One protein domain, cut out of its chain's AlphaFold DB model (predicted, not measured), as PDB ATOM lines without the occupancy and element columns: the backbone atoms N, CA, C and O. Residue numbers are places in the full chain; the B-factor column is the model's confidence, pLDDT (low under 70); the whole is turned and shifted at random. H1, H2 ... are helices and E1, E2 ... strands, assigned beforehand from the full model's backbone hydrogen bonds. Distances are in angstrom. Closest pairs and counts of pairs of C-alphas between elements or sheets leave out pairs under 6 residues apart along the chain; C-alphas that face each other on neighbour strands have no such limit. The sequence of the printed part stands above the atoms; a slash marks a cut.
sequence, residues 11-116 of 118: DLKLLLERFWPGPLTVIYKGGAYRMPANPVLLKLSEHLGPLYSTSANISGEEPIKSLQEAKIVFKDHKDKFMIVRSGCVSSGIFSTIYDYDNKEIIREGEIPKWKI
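This is residues 11 to 116 of the 118 residues of the protein "Translation factor" of Mycoplasma wenyonii (strain Massachusetts) (UniProt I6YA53). Little is regular here: a small four-stranded sheet, grazed by H1, makes one end, and long loops run past H2 to H3 and back. Named elements hold 42 of 106 printed residues, class mixed, in order H1 E1 E2 H2 H3 E3 E4; the mixed sheet runs E2 E1 E3 E4. The whole is only just compact, close to loose: radius of gyration of the C-alphas 15.5 A, spans 46, 31 and 26 A.

H1, residues 11 to 19, only grazes the sheet. E1, 24 to 28, and E2, 31 to 33, form a hairpin, N 26 and O 33 2.9 A apart. E3, 96 to 99, is parallel to E1, N 25 and O 96 2.8 A apart. H2, 39 to 48, and H3, 67 to 73, are apart. Every helix O i to N i+4 pair is within hydrogen-bond range.

H1 begins at C-alpha 11, (2.327, -30.266, -32.360); H2 is 14.1 A long from first to last C-alpha; E4, residues 104 to 107, ends at C-alpha 107, (-13.629, -20.848, -39.437).

The printed part has no cut. Links H2 to H3 and H3 to E3 are long. No printed residue is under 70 in pLDDT.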
ATOM      1  N   ASP A  11       3.270 -31.340 -32.684       94.25
ATOM      2  CA  ASP A  11       2.327 -30.266 -32.360       94.25
ATOM      3  C   ASP A  11       0.905 -30.595 -32.838       94.25
ATOM      4  O   ASP A  11      -0.052 -30.452 -32.079       94.25
ATOM      5  N   LEU A  12       0.764 -31.125 -34.059       95.12
ATOM      6  CA  LEU A  12      -0.526 -31.578 -34.569       95.12
ATOM      7  C   LEU A  12      -1.082 -32.724 -33.724       95.12
ATOM      8  O   LEU A  12      -2.247 -32.695 -33.348       95.12
ATOM      9  N   LYS A  13      -0.259 -33.723 -33.394       94.25
ATOM     10  CA  LYS A  13      -0.689 -34.862 -32.578       94.25
ATOM     11  C   LYS A  13      -1.224 -34.403 -31.215       94.25
ATOM     12  O   LYS A  13      -2.318 -34.817 -30.847       94.25
ATOM     13  N   LEU A  14      -0.500 -33.525 -30.519       94.75
ATOM     14  CA  LEU A  14      -0.926 -32.975 -29.226       94.75
ATOM     15  C   LEU A  14      -2.231 -32.177 -29.341       94.75
ATOM     16  O   LEU A  14      -3.114 -32.297 -28.493       94.75
ATOM     17  N   LEU A  15      -2.384 -31.394 -30.412       96.06
ATOM     18  CA  LEU A  15      -3.615 -30.655 -30.683       96.06
ATOM     19  C   LEU A  15      -4.808 -31.602 -30.893       96.06
ATOM     20  O   LEU A  15      -5.884 -31.372 -30.339       96.06
ATOM     21  N   LEU A  16      -4.618 -32.672 -31.672       95.69
ATOM     22  CA  LEU A  16      -5.650 -33.681 -31.900       95.69
ATOM     23  C   LEU A  16      -5.997 -34.417 -30.602       95.69
ATOM     24  O   LEU A  16      -7.170 -34.519 -30.280       95.69
ATOM     25  N   GLU A  17      -5.014 -34.859 -29.817       94.81
ATOM     26  CA  GLU A  17      -5.251 -35.513 -28.517       94.81
ATOM     27  C   GLU A  17      -6.012 -34.613 -27.529       94.81
ATOM     28  O   GLU A  17      -6.796 -35.104 -26.721       94.81
ATOM     29  N   ARG A  18      -5.821 -33.291 -27.611       96.31
ATOM     30  CA  ARG A  18      -6.507 -32.315 -26.754       96.31
ATOM     31  C   ARG A  18      -7.971 -32.091 -27.134       96.31
ATOM     32  O   ARG A  18      -8.790 -31.843 -26.251       96.31
ATOM     33  N   PHE A  19      -8.297 -32.099 -28.428       96.56
ATOM     34  CA  PHE A  19      -9.612 -31.668 -28.925       96.56
ATOM     35  C   PHE A  19     -10.425 -32.762 -29.621       96.56
ATOM     36  O   PHE A  19     -11.584 -32.519 -29.966       96.56
ATOM     37  N   TRP A  20      -9.851 -33.944 -29.855       95.38
ATOM     38  CA  TRP A  20     -10.550 -35.108 -30.392       95.38
ATOM     39  C   TRP A  20     -10.748 -36.198 -29.330       95.38
ATOM     40  O   TRP A  20      -9.810 -36.517 -28.606       95.38
ATOM     41  N   PRO A  21     -11.929 -36.848 -29.300       94.44
ATOM     42  CA  PRO A  21     -13.127 -36.538 -30.086       94.44
ATOM     43  C   PRO A  21     -13.748 -35.187 -29.705       94.44
ATOM     44  O   PRO A  21     -13.852 -34.864 -28.525       94.44
ATOM     45  N   GLY A  22     -14.197 -34.398 -30.687       93.81
ATOM     46  CA  GLY A  22     -14.738 -33.073 -30.391       93.81
ATOM     47  C   GLY A  22     -15.000 -32.156 -31.591       93.81
ATOM     48  O   GLY A  22     -15.155 -32.609 -32.735       93.81
ATOM     49  N   PRO A  23     -15.134 -30.844 -31.332       94.50
ATOM     50  CA  PRO A  23     -15.532 -29.849 -32.321       94.50
ATOM     51  C   PRO A  23     -14.343 -29.218 -33.070       94.50
ATOM     52  O   PRO A  23     -14.449 -28.088 -33.538       94.50
ATOM     53  N   LEU A  24     -13.230 -29.941 -33.236       96.75
ATOM     54  CA  LEU A  24     -12.109 -29.515 -34.080       96.75
ATOM     55  C   LEU A  24     -12.133 -30.251 -35.422       96.75
ATOM     56  O   LEU A  24     -12.199 -31.475 -35.466       96.75
ATOM     57  N   THR A  25     -12.046 -29.510 -36.518       96.75
ATOM     58  CA  THR A  25     -11.710 -30.021 -37.853       96.75
ATOM     59  C   THR A  25     -10.311 -29.535 -38.201       96.75
ATOM     60  O   THR A  25     -10.021 -28.356 -38.004       96.75
ATOM     61  N   VAL A  26      -9.459 -30.423 -38.708       97.00
ATOM     62  CA  VAL A  26      -8.108 -30.067 -39.152       97.00
ATOM     63  C   VAL A  26      -7.960 -30.339 -40.639       97.00
ATOM     64  O   VAL A  26      -8.286 -31.438 -41.089       97.00
ATOM     65  N   ILE A  27      -7.450 -29.359 -41.385       96.69
ATOM     66  CA  ILE A  27      -6.950 -29.571 -42.746       96.69
ATOM     67  C   ILE A  27      -5.471 -29.935 -42.646       96.69
ATOM     68  O   ILE A  27      -4.704 -29.218 -42.007       96.69
ATOM     69  N   TYR A  28      -5.096 -31.077 -43.214       95.25
ATOM     70  CA  TYR A  28      -3.720 -31.564 -43.245       95.25
ATOM     71  C   TYR A  28      -3.449 -32.343 -44.531       95.25
ATOM     72  O   TYR A  28      -4.205 -33.250 -44.888       95.25
ATOM     73  N   LYS A  29      -2.356 -32.015 -45.219       93.19
ATOM     74  CA  LYS A  29      -1.994 -32.562 -46.534       93.19
ATOM     75  C   LYS A  29      -3.168 -32.549 -47.524       93.19
ATOM     76  O   LYS A  29      -3.428 -33.547 -48.194       93.19
ATOM     77  N   GLY A  30      -3.903 -31.437 -47.577       88.56
ATOM     78  CA  GLY A  30      -5.030 -31.243 -48.500       88.56
ATOM     79  C   GLY A  30      -6.316 -32.019 -48.173       88.56
ATOM     80  O   GLY A  30      -7.280 -31.932 -48.930       88.56
ATOM     81  N   GLY A  31      -6.367 -32.761 -47.060       91.56
ATOM     82  CA  GLY A  31      -7.585 -33.415 -46.570       91.56
ATOM     83  C   GLY A  31      -8.137 -32.729 -45.322       91.56
ATOM     84  O   GLY A  31      -7.362 -32.297 -44.474       91.56
ATOM     85  N   ALA A  32      -9.464 -32.659 -45.182       93.81
ATOM     86  CA  ALA A  32     -10.130 -32.171 -43.973       93.81
ATOM     87  C   ALA A  32     -10.612 -33.349 -43.115       93.81
ATOM     88  O   ALA A  32     -11.387 -34.190 -43.572       93.81
ATOM     89  N   TYR A  33     -10.179 -33.391 -41.857       94.56
ATOM     90  CA  TYR A  33     -10.432 -34.502 -40.943       94.56
ATOM     91  C   TYR A  33     -11.101 -34.019 -39.663       94.56
ATOM     92  O   TYR A  33     -10.802 -32.940 -39.148       94.56
ATOM     93  N   ARG A  34     -11.988 -34.849 -39.114       94.38
ATOM     94  CA  ARG A  34     -12.628 -34.627 -37.817       94.38
ATOM     95  C   ARG A  34     -12.920 -35.963 -37.148       94.38
ATOM     96  O   ARG A  34     -13.425 -36.875 -37.793       94.38
ATOM     97  N   MET A  35     -12.694 -36.031 -35.839       94.06
ATOM     98  CA  MET A  35     -13.237 -37.082 -34.979       94.06
ATOM     99  C   MET A  35     -14.361 -36.475 -34.127       94.06
ATOM    100  O   MET A  35     -14.076 -35.840 -33.112       94.06
ATOM    101  N   PRO A  36     -15.638 -36.560 -34.539       91.25
ATOM    102  CA  PRO A  36     -16.725 -35.930 -33.797       91.25
ATOM    103  C   PRO A  36     -16.982 -36.661 -32.473       91.25
ATOM    104  O   PRO A  36     -17.007 -37.888 -32.434       91.25
ATOM    105  N   ALA A  37     -17.267 -35.917 -31.401       91.00
ATOM    106  CA  ALA A  37     -17.746 -36.466 -30.127       91.00
ATOM    107  C   ALA A  37     -19.217 -36.926 -30.222       91.00
ATOM    108  O   ALA A  37     -20.094 -36.443 -29.510       91.00
ATOM    109  N   ASN A  38     -19.508 -37.833 -31.155       89.19
ATOM    110  CA  ASN A  38     -20.825 -38.423 -31.356       89.19
ATOM    111  C   ASN A  38     -20.702 -39.953 -31.248       89.19
ATOM    112  O   ASN A  38     -20.122 -40.564 -32.146       89.19
ATOM    113  N   PRO A  39     -21.256 -40.585 -30.196       89.75
ATOM    114  CA  PRO A  39     -21.117 -42.023 -29.971       89.75
ATOM    115  C   PRO A  39     -21.574 -42.902 -31.139       89.75
ATOM    116  O   PRO A  39     -20.999 -43.965 -31.360       89.75
ATOM    117  N   VAL A  40     -22.587 -42.473 -31.899       89.62
ATOM    118  CA  VAL A  40     -23.067 -43.215 -33.074       89.62
ATOM    119  C   VAL A  40     -22.046 -43.142 -34.206       89.62
ATOM    120  O   VAL A  40     -21.708 -44.173 -34.780       89.62
ATOM    121  N   LEU A  41     -21.514 -41.952 -34.503       89.88
ATOM    122  CA  LEU A  41     -20.503 -41.783 -35.555       89.88
ATOM    123  C   LEU A  41     -19.180 -42.467 -35.204       89.88
ATOM    124  O   LEU A  41     -18.557 -43.048 -36.087       89.88
ATOM    125  N   LEU A  42     -18.778 -42.434 -33.930       91.31
ATOM    126  CA  LEU A  42     -17.586 -43.136 -33.451       91.31
ATOM    127  C   LEU A  42     -17.722 -44.644 -33.674       91.31
ATOM    128  O   LEU A  42     -16.893 -45.226 -34.366       91.31
ATOM    129  N   LYS A  43     -18.824 -45.249 -33.209       92.00
ATOM    130  CA  LYS A  43     -19.092 -46.679 -33.429       92.00
ATOM    131  C   LYS A  43     -19.177 -47.041 -34.908       92.00
ATOM    132  O   LYS A  43     -18.665 -48.080 -35.308       92.00
ATOM    133  N   LEU A  44     -19.816 -46.208 -35.732       90.50
ATOM    134  CA  LEU A  44     -19.865 -46.439 -37.177       90.50
ATOM    135  C   LEU A  44     -18.462 -46.424 -37.785       90.50
ATOM    136  O   LEU A  44     -18.135 -47.319 -38.557       90.50
ATOM    137  N   SER A  45     -17.624 -45.454 -37.416       91.38
ATOM    138  CA  SER A  45     -16.264 -45.360 -37.944       91.38
ATOM    139  C   SER A  45     -15.358 -46.500 -37.466       91.38
ATOM    140  O   SER A  45     -14.506 -46.950 -38.222       91.38
ATOM    141  N   GLU A  46     -15.567 -47.023 -36.256       91.31
ATOM    142  CA  GLU A  46     -14.863 -48.218 -35.769       91.31
ATOM    143  C   GLU A  46     -15.152 -49.461 -36.628       91.31
ATOM    144  O   GLU A  46     -14.252 -50.263 -36.855       91.31
ATOM    145  N   HIS A  47     -16.385 -49.612 -37.127       92.38
ATOM    146  CA  HIS A  47     -16.792 -50.784 -37.915       92.38
ATOM    147  C   HIS A  47     -16.577 -50.611 -39.423       92.38
ATOM    148  O   HIS A  47     -16.345 -51.592 -40.125       92.38
ATOM    149  N   LEU A  48     -16.700 -49.383 -39.933       91.62
ATOM    150  CA  LEU A  48     -16.676 -49.078 -41.369       91.62
ATOM    151  C   LEU A  48     -15.368 -48.422 -41.826       91.62
ATOM    152  O   LEU A  48     -15.136 -48.288 -43.025       91.62
ATOM    153  N   GLY A  49     -14.526 -47.990 -40.887       90.38
ATOM    154  CA  GLY A  49     -13.365 -47.155 -41.164       90.38
ATOM    155  C   GLY A  49     -13.718 -45.666 -41.309       90.38
ATOM    156  O   GLY A  49     -14.729 -45.187 -40.784       90.38
ATOM    157  N   PRO A  50     -12.855 -44.875 -41.968       88.44
ATOM    158  CA  PRO A  50     -13.082 -43.451 -42.196       88.44
ATOM    159  C   PRO A  50     -14.376 -43.181 -42.970       88.44
ATOM    160  O   PRO A  50     -14.664 -43.825 -43.976       88.44
ATOM    161  N   LEU A  51     -15.142 -42.190 -42.513       90.50
ATOM    162  CA  LEU A  51     -16.398 -41.786 -43.139       90.50
ATOM    163  C   LEU A  51     -16.193 -40.474 -43.899       90.50
ATOM    164  O   LEU A  51     -15.869 -39.449 -43.297       90.50
ATOM    165  N   TYR A  52     -16.423 -40.490 -45.210       87.62
ATOM    166  CA  TYR A  52     -16.497 -39.268 -46.009       87.62
ATOM    167  C   TYR A  52     -17.882 -38.654 -45.838       87.62
ATOM    168  O   TYR A  52     -18.896 -39.319 -46.044       87.62
ATOM    169  N   SER A  53     -17.933 -37.389 -45.428       86.00
ATOM    170  CA  SER A  53     -19.187 -36.718 -45.108       86.00
ATOM    171  C   SER A  53     -19.154 -35.261 -45.545       86.00
ATOM    172  O   SER A  53     -18.160 -34.561 -45.358       86.00
ATOM    173  N   THR A  54     -20.272 -34.814 -46.105       81.62
ATOM    174  CA  THR A  54     -20.609 -33.408 -46.340       81.62
ATOM    175  C   THR A  54     -21.787 -33.019 -45.446       81.62
ATOM    176  O   THR A  54     -22.343 -33.858 -44.731       81.62
ATOM    177  N   SER A  55     -22.215 -31.755 -45.496       76.50
ATOM    178  CA  SER A  55     -23.539 -31.393 -44.987       76.50
ATOM    179  C   SER A  55     -24.619 -32.250 -45.661       76.50
ATOM    180  O   SER A  55     -24.500 -32.617 -46.832       76.50
ATOM    181  N   ALA A  56     -25.651 -32.611 -44.898       81.94
ATOM    182  CA  ALA A  56     -26.791 -33.351 -45.420       81.94
ATOM    183  C   ALA A  56     -27.749 -32.363 -46.096       81.94
ATOM    184  O   ALA A  56     -28.577 -31.752 -45.426       81.94
ATOM    185  N   ASN A  57     -27.603 -32.180 -47.405       84.06
ATOM    186  CA  ASN A  57     -28.449 -31.320 -48.229       84.06
ATOM    187  C   ASN A  57     -28.447 -31.781 -49.689       84.06
ATOM    188  O   ASN A  57     -27.565 -32.523 -50.125       84.06
ATOM    189  N   ILE A  58     -29.436 -31.308 -50.445       83.31
ATOM    190  CA  ILE A  58     -29.355 -31.278 -51.906       83.31
ATOM    191  C   ILE A  58     -28.345 -30.183 -52.281       83.31
ATOM    192  O   ILE A  58     -28.274 -29.149 -51.619       83.31
ATOM    193  N   SER A  59     -27.523 -30.418 -53.306       84.38
ATOM    194  CA  SER A  59     -26.500 -29.450 -53.720       84.38
ATOM    195  C   SER A  59     -27.127 -28.085 -54.032       84.38
ATOM    196  O   SER A  59     -28.089 -28.015 -54.791       84.38
ATOM    197  N   GLY A  60     -26.588 -27.021 -53.430       85.56
ATOM    198  CA  GLY A  60     -27.118 -25.656 -53.538       85.56
ATOM    199  C   GLY A  60     -28.154 -25.274 -52.474       85.56
ATOM    200  O   GLY A  60     -28.411 -24.089 -52.303       85.56
ATOM    201  N   GLU A  61     -28.688 -26.242 -51.726       86.75
ATOM    202  CA  GLU A  61     -29.695 -26.012 -50.683       86.75
ATOM    203  C   GLU A  61     -29.082 -25.921 -49.279       86.75
ATOM    204  O   GLU A  61     -27.966 -26.390 -49.029       86.75
ATOM    205  N   GLU A  62     -29.849 -25.367 -48.338       83.69
ATOM    206  CA  GLU A  62     -29.474 -25.295 -46.925       83.69
ATOM    207  C   GLU A  62     -29.307 -26.692 -46.282       83.69
ATOM    208  O   GLU A  62     -30.041 -27.632 -46.610       83.69
ATOM    209  N   PRO A  63     -28.374 -26.854 -45.323       84.75
ATOM    210  CA  PRO A  63     -28.238 -28.078 -44.539       84.75
ATOM    211  C   PRO A  63     -29.512 -28.433 -43.773       84.75
ATOM    212  O   PRO A  63     -30.063 -27.605 -43.046       84.75
ATOM    213  N   ILE A  64     -29.907 -29.702 -43.853       86.50
ATOM    214  CA  ILE A  64     -31.042 -30.252 -43.111       86.50
ATOM    215  C   ILE A  64     -30.775 -30.182 -41.605       86.50
ATOM    216  O   ILE A  64     -29.718 -30.594 -41.119       86.50
ATOM    217  N   LYS A  65     -31.771 -29.713 -40.848       82.56
ATOM    218  CA  LYS A  65     -31.682 -29.456 -39.401       82.56
ATOM    219  C   LYS A  65     -32.489 -30.447 -38.566       82.56
ATOM    220  O   LYS A  65     -32.270 -30.545 -37.359       82.56
ATOM    221  N   SER A  66     -33.416 -31.192 -39.174       84.19
ATOM    222  CA  SER A  66     -34.278 -32.140 -38.453       84.19
ATOM    223  C   SER A  66     -34.568 -33.435 -39.215       84.19
ATOM    224  O   SER A  66     -34.463 -33.520 -40.436       84.19
ATOM    225  N   LEU A  67     -34.991 -34.467 -38.476       86.19
ATOM    226  CA  LEU A  67     -35.403 -35.747 -39.061       86.19
ATOM    227  C   LEU A  67     -36.660 -35.599 -39.934       86.19
ATOM    228  O   LEU A  67     -36.799 -36.288 -40.942       86.19
ATOM    229  N   GLN A  68     -37.592 -34.737 -39.527       88.38
ATOM    230  CA  GLN A  68     -38.819 -34.457 -40.269       88.38
ATOM    231  C   GLN A  68     -38.494 -33.811 -41.615       88.38
ATOM    232  O   GLN A  68     -38.975 -34.275 -42.644       88.38
ATOM    233  N   GLU A  69     -37.625 -32.805 -41.604       89.00
ATOM    234  CA  GLU A  69     -37.131 -32.146 -42.810       89.00
ATOM    235  C   GLU A  69     -36.404 -33.135 -43.728       89.00
ATOM    236  O   GLU A  69     -36.739 -33.214 -44.904       89.00
ATOM    237  N   ALA A  70     -35.527 -33.992 -43.187       89.00
ATOM    238  CA  ALA A  70     -34.856 -35.035 -43.970       89.00
ATOM    239  C   ALA A  70     -35.846 -35.950 -44.711       89.00
ATOM    240  O   ALA A  70     -35.656 -36.271 -45.882       89.00
ATOM    241  N   LYS A  71     -36.929 -36.360 -44.037       88.81
ATOM    242  CA  LYS A  71     -37.970 -37.219 -44.624       88.81
ATOM    243  C   LYS A  71     -38.771 -36.528 -45.726       88.81
ATOM    244  O   LYS A  71     -39.303 -37.228 -46.585       88.81
ATOM    245  N   ILE A  72     -38.898 -35.203 -45.666       90.25
ATOM    246  CA  ILE A  72     -39.576 -34.398 -46.685       90.25
ATOM    247  C   ILE A  72     -38.641 -34.199 -47.877       90.25
ATOM    248  O   ILE A  72     -39.004 -34.567 -48.988       90.25
ATOM    249  N   VAL A  73     -37.425 -33.699 -47.634       89.31
ATOM    250  CA  VAL A  73     -36.430 -33.386 -48.674       89.31
ATOM    251  C   VAL A  73     -36.051 -34.629 -49.480       89.31
ATOM    252  O   VAL A  73     -36.002 -34.582 -50.703       89.31
ATOM    253  N   PHE A  74     -35.847 -35.771 -48.818       87.06
ATOM    254  CA  PHE A  74     -35.468 -37.020 -49.488       87.06
ATOM    255  C   PHE A  74     -36.647 -37.964 -49.749       87.06
ATOM    256  O   PHE A  74     -36.441 -39.158 -49.976       87.06
ATOM    257  N   LYS A  75     -37.892 -37.467 -49.720       88.00
ATOM    258  CA  LYS A  75     -39.095 -38.304 -49.871       88.00
ATOM    259  C   LYS A  75     -39.076 -39.145 -51.153       88.00
ATOM    260  O   LYS A  75     -39.478 -40.307 -51.099       88.00
ATOM    261  N   ASP A  76     -38.583 -38.577 -52.249       87.38
ATOM    262  CA  ASP A  76     -38.549 -39.216 -53.574       87.38
ATOM    263  C   ASP A  76     -37.246 -40.003 -53.820       87.38
ATOM    264  O   ASP A  76     -37.002 -40.537 -54.902       87.38
ATOM    265  N   HIS A  77     -36.387 -40.095 -52.801       83.06
ATOM    266  CA  HIS A  77     -35.112 -40.809 -52.839       83.06
ATOM    267  C   HIS A  77     -34.966 -41.820 -51.693       83.06
ATOM    268  O   HIS A  77     -33.851 -42.208 -51.348       83.06
ATOM    269  N   LYS A  78     -36.082 -42.269 -51.105       79.00
ATOM    270  CA  LYS A  78     -36.089 -43.186 -49.951       79.00
ATOM    271  C   LYS A  78     -35.314 -44.480 -50.185       79.00
ATOM    272  O   LYS A  78     -34.698 -44.976 -49.252       79.00
ATOM    273  N   ASP A  79     -35.280 -44.975 -51.418       87.00
ATOM    274  CA  ASP A  79     -34.572 -46.217 -51.757       87.00
ATOM    275  C   ASP A  79     -33.054 -46.021 -51.917       87.00
ATOM    276  O   ASP A  79     -32.305 -46.987 -52.026       87.00
ATOM    277  N   LYS A  80     -32.582 -44.766 -51.937       85.44
ATOM    278  CA  LYS A  80     -31.164 -44.408 -52.105       85.44
ATOM    279  C   LYS A  80     -30.480 -44.023 -50.795       85.44
ATOM    280  O   LYS A  80     -29.253 -43.987 -50.747       85.44
ATOM    281  N   PHE A  81     -31.249 -43.712 -49.752       83.38
ATOM    282  CA  PHE A  81     -30.717 -43.158 -48.510       83.38
ATOM    283  C   PHE A  81     -31.296 -43.851 -47.282       83.38
ATOM    284  O   PHE A  81     -32.507 -44.000 -47.136       83.38
ATOM    285  N   MET A  82     -30.420 -44.169 -46.329       85.00
ATOM    286  CA  MET A  82     -30.828 -44.539 -44.980       85.00
ATOM    287  C   MET A  82     -30.770 -43.306 -44.076       85.00
ATOM    288  O   MET A  82     -29.712 -42.708 -43.892       85.00
ATOM    289  N   ILE A  83     -31.909 -42.939 -43.485       86.06
ATOM    290  CA  ILE A  83     -31.999 -41.818 -42.543       86.06
ATOM    291  C   ILE A  83     -31.990 -42.370 -41.118       86.06
ATOM    292  O   ILE A  83     -32.937 -43.036 -40.695       86.06
ATOM    293  N   VAL A  84     -30.942 -42.054 -40.358       81.69
ATOM    294  CA  VAL A  84     -30.757 -42.538 -38.983       81.69
ATOM    295  C   VAL A  84     -30.866 -41.378 -38.002       81.69
ATOM    296  O   VAL A  84     -30.162 -40.376 -38.113       81.69
ATOM    297  N   ARG A  85     -31.731 -41.516 -36.991       79.88
ATOM    298  CA  ARG A  85     -31.749 -40.593 -35.852       79.88
ATOM    299  C   ARG A  85     -30.637 -41.001 -34.886       79.88
ATOM    300  O   ARG A  85     -30.731 -42.057 -34.276       79.88
ATOM    301  N   SER A  86     -29.615 -40.160 -34.718       77.75
ATOM    302  CA  SER A  86     -28.481 -40.461 -33.824       77.75
ATOM    303  C   SER A  86     -28.862 -40.497 -32.339       77.75
ATOM    304  O   SER A  86     -28.180 -41.129 -31.544       77.75
ATOM    305  N   GLY A  87     -29.924 -39.782 -31.946       74.62
ATOM    306  CA  GLY A  87     -30.292 -39.592 -30.538       74.62
ATOM    307  C   GLY A  87     -29.362 -38.638 -29.776       74.62
ATOM    308  O   GLY A  87     -29.641 -38.315 -28.626       74.62
ATOM    309  N   CYS A  88     -28.294 -38.146 -30.409       73.81
ATOM    310  CA  CYS A  88     -27.370 -37.186 -29.820       73.81
ATOM    311  C   CYS A  88     -27.902 -35.758 -29.971       73.81
ATOM    312  O   CYS A  88     -28.421 -35.387 -31.027       73.81
ATOM    313  N   VAL A  89     -27.726 -34.944 -28.933       71.56
ATOM    314  CA  VAL A  89     -28.023 -33.510 -28.977       71.56
ATOM    315  C   VAL A  89     -26.845 -32.792 -29.635       71.56
ATOM    316  O   VAL A  89     -25.696 -33.004 -29.255       71.56
ATOM    317  N   SER A  90     -27.126 -31.972 -30.647       71.94
ATOM    318  CA  SER A  90     -26.125 -31.082 -31.241       71.94
ATOM    319  C   SER A  90     -25.902 -29.886 -30.319       71.94
ATOM    320  O   SER A  90     -26.877 -29.341 -29.803       71.94
ATOM    321  N   SER A  91     -24.655 -29.428 -30.165       74.50
ATOM    322  CA  SER A  91     -24.376 -28.143 -29.506       74.50
ATOM    323  C   SER A  91     -24.971 -26.959 -30.281       74.50
ATOM    324  O   SER A  91     -25.099 -25.870 -29.736       74.50
ATOM    325  N   GLY A  92     -25.338 -27.157 -31.555       78.69
ATOM    326  CA  GLY A  92     -25.812 -26.101 -32.454       78.69
ATOM    327  C   GLY A  92     -24.695 -25.181 -32.951       78.69
ATOM    328  O   GLY A  92     -24.919 -24.383 -33.855       78.69
ATOM    329  N   ILE A  93     -23.488 -25.325 -32.402       85.38
ATOM    330  CA  ILE A  93     -22.303 -24.556 -32.759       85.38
ATOM    331  C   ILE A  93     -21.471 -25.383 -33.739       85.38
ATOM    332  O   ILE A  93     -21.294 -26.595 -33.591       85.38
ATOM    333  N   PHE A  94     -20.968 -24.733 -34.783       88.25
ATOM    334  CA  PHE A  94     -20.120 -25.396 -35.764       88.25
ATOM    335  C   PHE A  94     -18.749 -25.748 -35.173       88.25
ATOM    336  O   PHE A  94     -18.263 -25.114 -34.236       88.25
ATOM    337  N   SER A  95     -18.084 -26.741 -35.765       92.81
ATOM    338  CA  SER A  95     -16.685 -27.015 -35.448       92.81
ATOM    339  C   SER A  95     -15.778 -25.873 -35.897       92.81
ATOM    340  O   SER A  95     -15.992 -25.274 -36.958       92.81
ATOM    341  N   THR A  96     -14.721 -25.651 -35.122       96.94
ATOM    342  CA  THR A  96     -13.577 -24.839 -35.540       96.94
ATOM    343  C   THR A  96     -12.815 -25.587 -36.624       96.94
ATOM    344  O   THR A  96     -12.570 -26.787 -36.484       96.94
ATOM    345  N   ILE A  97     -12.457 -24.897 -37.705       97.62
ATOM    346  CA  ILE A  97     -11.655 -25.439 -38.804       97.62
ATOM    347  C   ILE A  97     -10.287 -24.770 -38.757       97.62
ATOM    348  O   ILE A  97     -10.169 -23.573 -39.024       97.62
ATOM    349  N   TYR A  98      -9.273 -25.555 -38.407       98.19
ATOM    350  CA  TYR A  98      -7.877 -25.145 -38.423       98.19
ATOM    351  C   TYR A  98      -7.176 -25.762 -39.629       98.19
ATOM    352  O   TYR A  98      -7.127 -26.985 -39.765       98.19
ATOM    353  N   ASP A  99      -6.633 -24.922 -40.497       97.88
ATOM    354  CA  ASP A  99      -5.744 -25.350 -41.561       97.88
ATOM    355  C   ASP A  99      -4.316 -25.452 -41.023       97.88
ATOM    356  O   ASP A  99      -3.646 -24.448 -40.777       97.88
ATOM    357  N   TYR A 100      -3.863 -26.687 -40.801       97.06
ATOM    358  CA  TYR A 100      -2.520 -26.953 -40.308       97.06
ATOM    359  C   TYR A 100      -1.455 -26.708 -41.380       97.06
ATOM    360  O   TYR A 100      -0.323 -26.363 -41.024       97.06
ATOM    361  N   ASP A 101      -1.796 -26.893 -42.658       95.19
ATOM    362  CA  ASP A 101      -0.866 -26.734 -43.776       95.19
ATOM    363  C   ASP A 101      -0.516 -25.248 -43.960       95.19
ATOM    364  O   ASP A 101       0.659 -24.907 -44.091       95.19
ATOM    365  N   ASN A 102      -1.520 -24.367 -43.869       97.12
ATOM    366  CA  ASN A 102      -1.370 -22.913 -44.026       97.12
ATOM    367  C   ASN A 102      -1.263 -22.137 -42.698       97.12
ATOM    368  O   ASN A 102      -1.012 -20.933 -42.700       97.12
ATOM    369  N   LYS A 103      -1.415 -22.819 -41.555       96.06
ATOM    370  CA  LYS A 103      -1.375 -22.242 -40.196       96.06
ATOM    371  C   LYS A 103      -2.436 -21.162 -39.951       96.06
ATOM    372  O   LYS A 103      -2.175 -20.160 -39.283       96.06
ATOM    373  N   GLU A 104      -3.661 -21.392 -40.416       97.25
ATOM    374  CA  GLU A 104      -4.758 -20.422 -40.322       97.25
ATOM    375  C   GLU A 104      -6.072 -21.014 -39.798       97.25
ATOM    376  O   GLU A 104      -6.335 -22.210 -39.887       97.25
ATOM    377  N   ILE A 105      -6.929 -20.161 -39.232       98.06
ATOM    378  CA  ILE A 105      -8.295 -20.545 -38.856       98.06
ATOM    379  C   ILE A 105      -9.211 -20.177 -40.013       98.06
ATOM    380  O   ILE A 105      -9.508 -19.002 -40.214       98.06
ATOM    381  N   ILE A 106      -9.689 -21.191 -40.728       97.81
ATOM    382  CA  ILE A 106     -10.649 -21.031 -41.828       97.81
ATOM    383  C   ILE A 106     -12.015 -20.618 -41.282       97.81
ATOM    384  O   ILE A 106     -12.732 -19.817 -41.877       97.81
ATOM    385  N   ARG A 107     -12.389 -21.185 -40.131       96.38
ATOM    386  CA  ARG A 107     -13.629 -20.848 -39.437       96.38
ATOM    387  C   ARG A 107     -13.467 -21.039 -37.942       96.38
ATOM    388  O   ARG A 107     -13.153 -22.142 -37.494       96.38
ATOM    389  N   GLU A 108     -13.739 -19.992 -37.176       96.44
ATOM    390  CA  GLU A 108     -13.880 -20.109 -35.727       96.44
ATOM    391  C   GLU A 108     -15.256 -20.699 -35.386       96.44
ATOM    392  O   GLU A 108     -16.277 -20.297 -35.943       96.44
ATOM    393  N   GLY A 109     -15.265 -21.700 -34.510       95.06
ATOM    394  CA  GLY A 109     -16.460 -22.380 -34.028       95.06
ATOM    395  C   GLY A 109     -16.398 -22.547 -32.514       95.06
ATOM    396  O   GLY A 109     -15.967 -21.647 -31.800       95.06
ATOM    397  N   GLU A 110     -16.793 -23.714 -32.011       95.44
ATOM    398  CA  GLU A 110     -16.848 -23.984 -30.565       95.44
ATOM    399  C   GLU A 110     -15.483 -23.865 -29.851       95.44
ATOM    400  O   GLU A 110     -15.424 -23.572 -28.656       95.44
ATOM    401  N   ILE A 111     -14.371 -24.060 -30.571       96.38
ATOM    402  CA  ILE A 111     -13.017 -23.847 -30.040       96.38
ATOM    403  C   ILE A 111     -12.518 -22.474 -30.505       96.38
ATOM    404  O   ILE A 111     -12.233 -22.312 -31.695       96.38
ATOM    405  N   PRO A 112     -12.355 -21.494 -29.604       96.50
ATOM    406  CA  PRO A 112     -11.869 -20.175 -29.988       96.50
ATOM    407  C   PRO A 112     -10.409 -20.237 -30.451       96.50
ATOM    408  O   PRO A 112      -9.614 -21.019 -29.918       96.50
ATOM    409  N   LYS A 113     -10.028 -19.369 -31.398       96.81
ATOM    410  CA  LYS A 113      -8.691 -19.327 -32.018       96.81
ATOM    411  C   LYS A 113      -7.541 -19.381 -31.014       96.81
ATOM    412  O   LYS A 113      -6.573 -20.112 -31.216       96.81
ATOM    413  N   TRP A 114      -7.643 -18.644 -29.910       96.19
ATOM    414  CA  TRP A 114      -6.583 -18.568 -28.901       96.19
ATOM    415  C   TRP A 114      -6.291 -19.908 -28.208       96.19
ATOM    416  O   TRP A 114      -5.197 -20.082 -27.686       96.19
ATOM    417  N   LYS A 115      -7.229 -20.868 -28.210       96.75
ATOM    418  CA  LYS A 115      -6.999 -22.224 -27.684       96.75
ATOM    419  C   LYS A 115      -6.250 -23.140 -28.655       96.75
ATOM    420  O   LYS A 115      -5.786 -24.190 -28.225       96.75
ATOM    421  N   ILE A 116      -6.175 -22.778 -29.938       95.56
ATOM    422  CA  ILE A 116      -5.460 -23.544 -30.971       95.56
ATOM    423  C   ILE A 116      -3.982 -23.139 -31.031       95.56
ATOM    424  O   ILE A 116      -3.127 -23.997 -31.211       95.56
TER     425      ILE A 116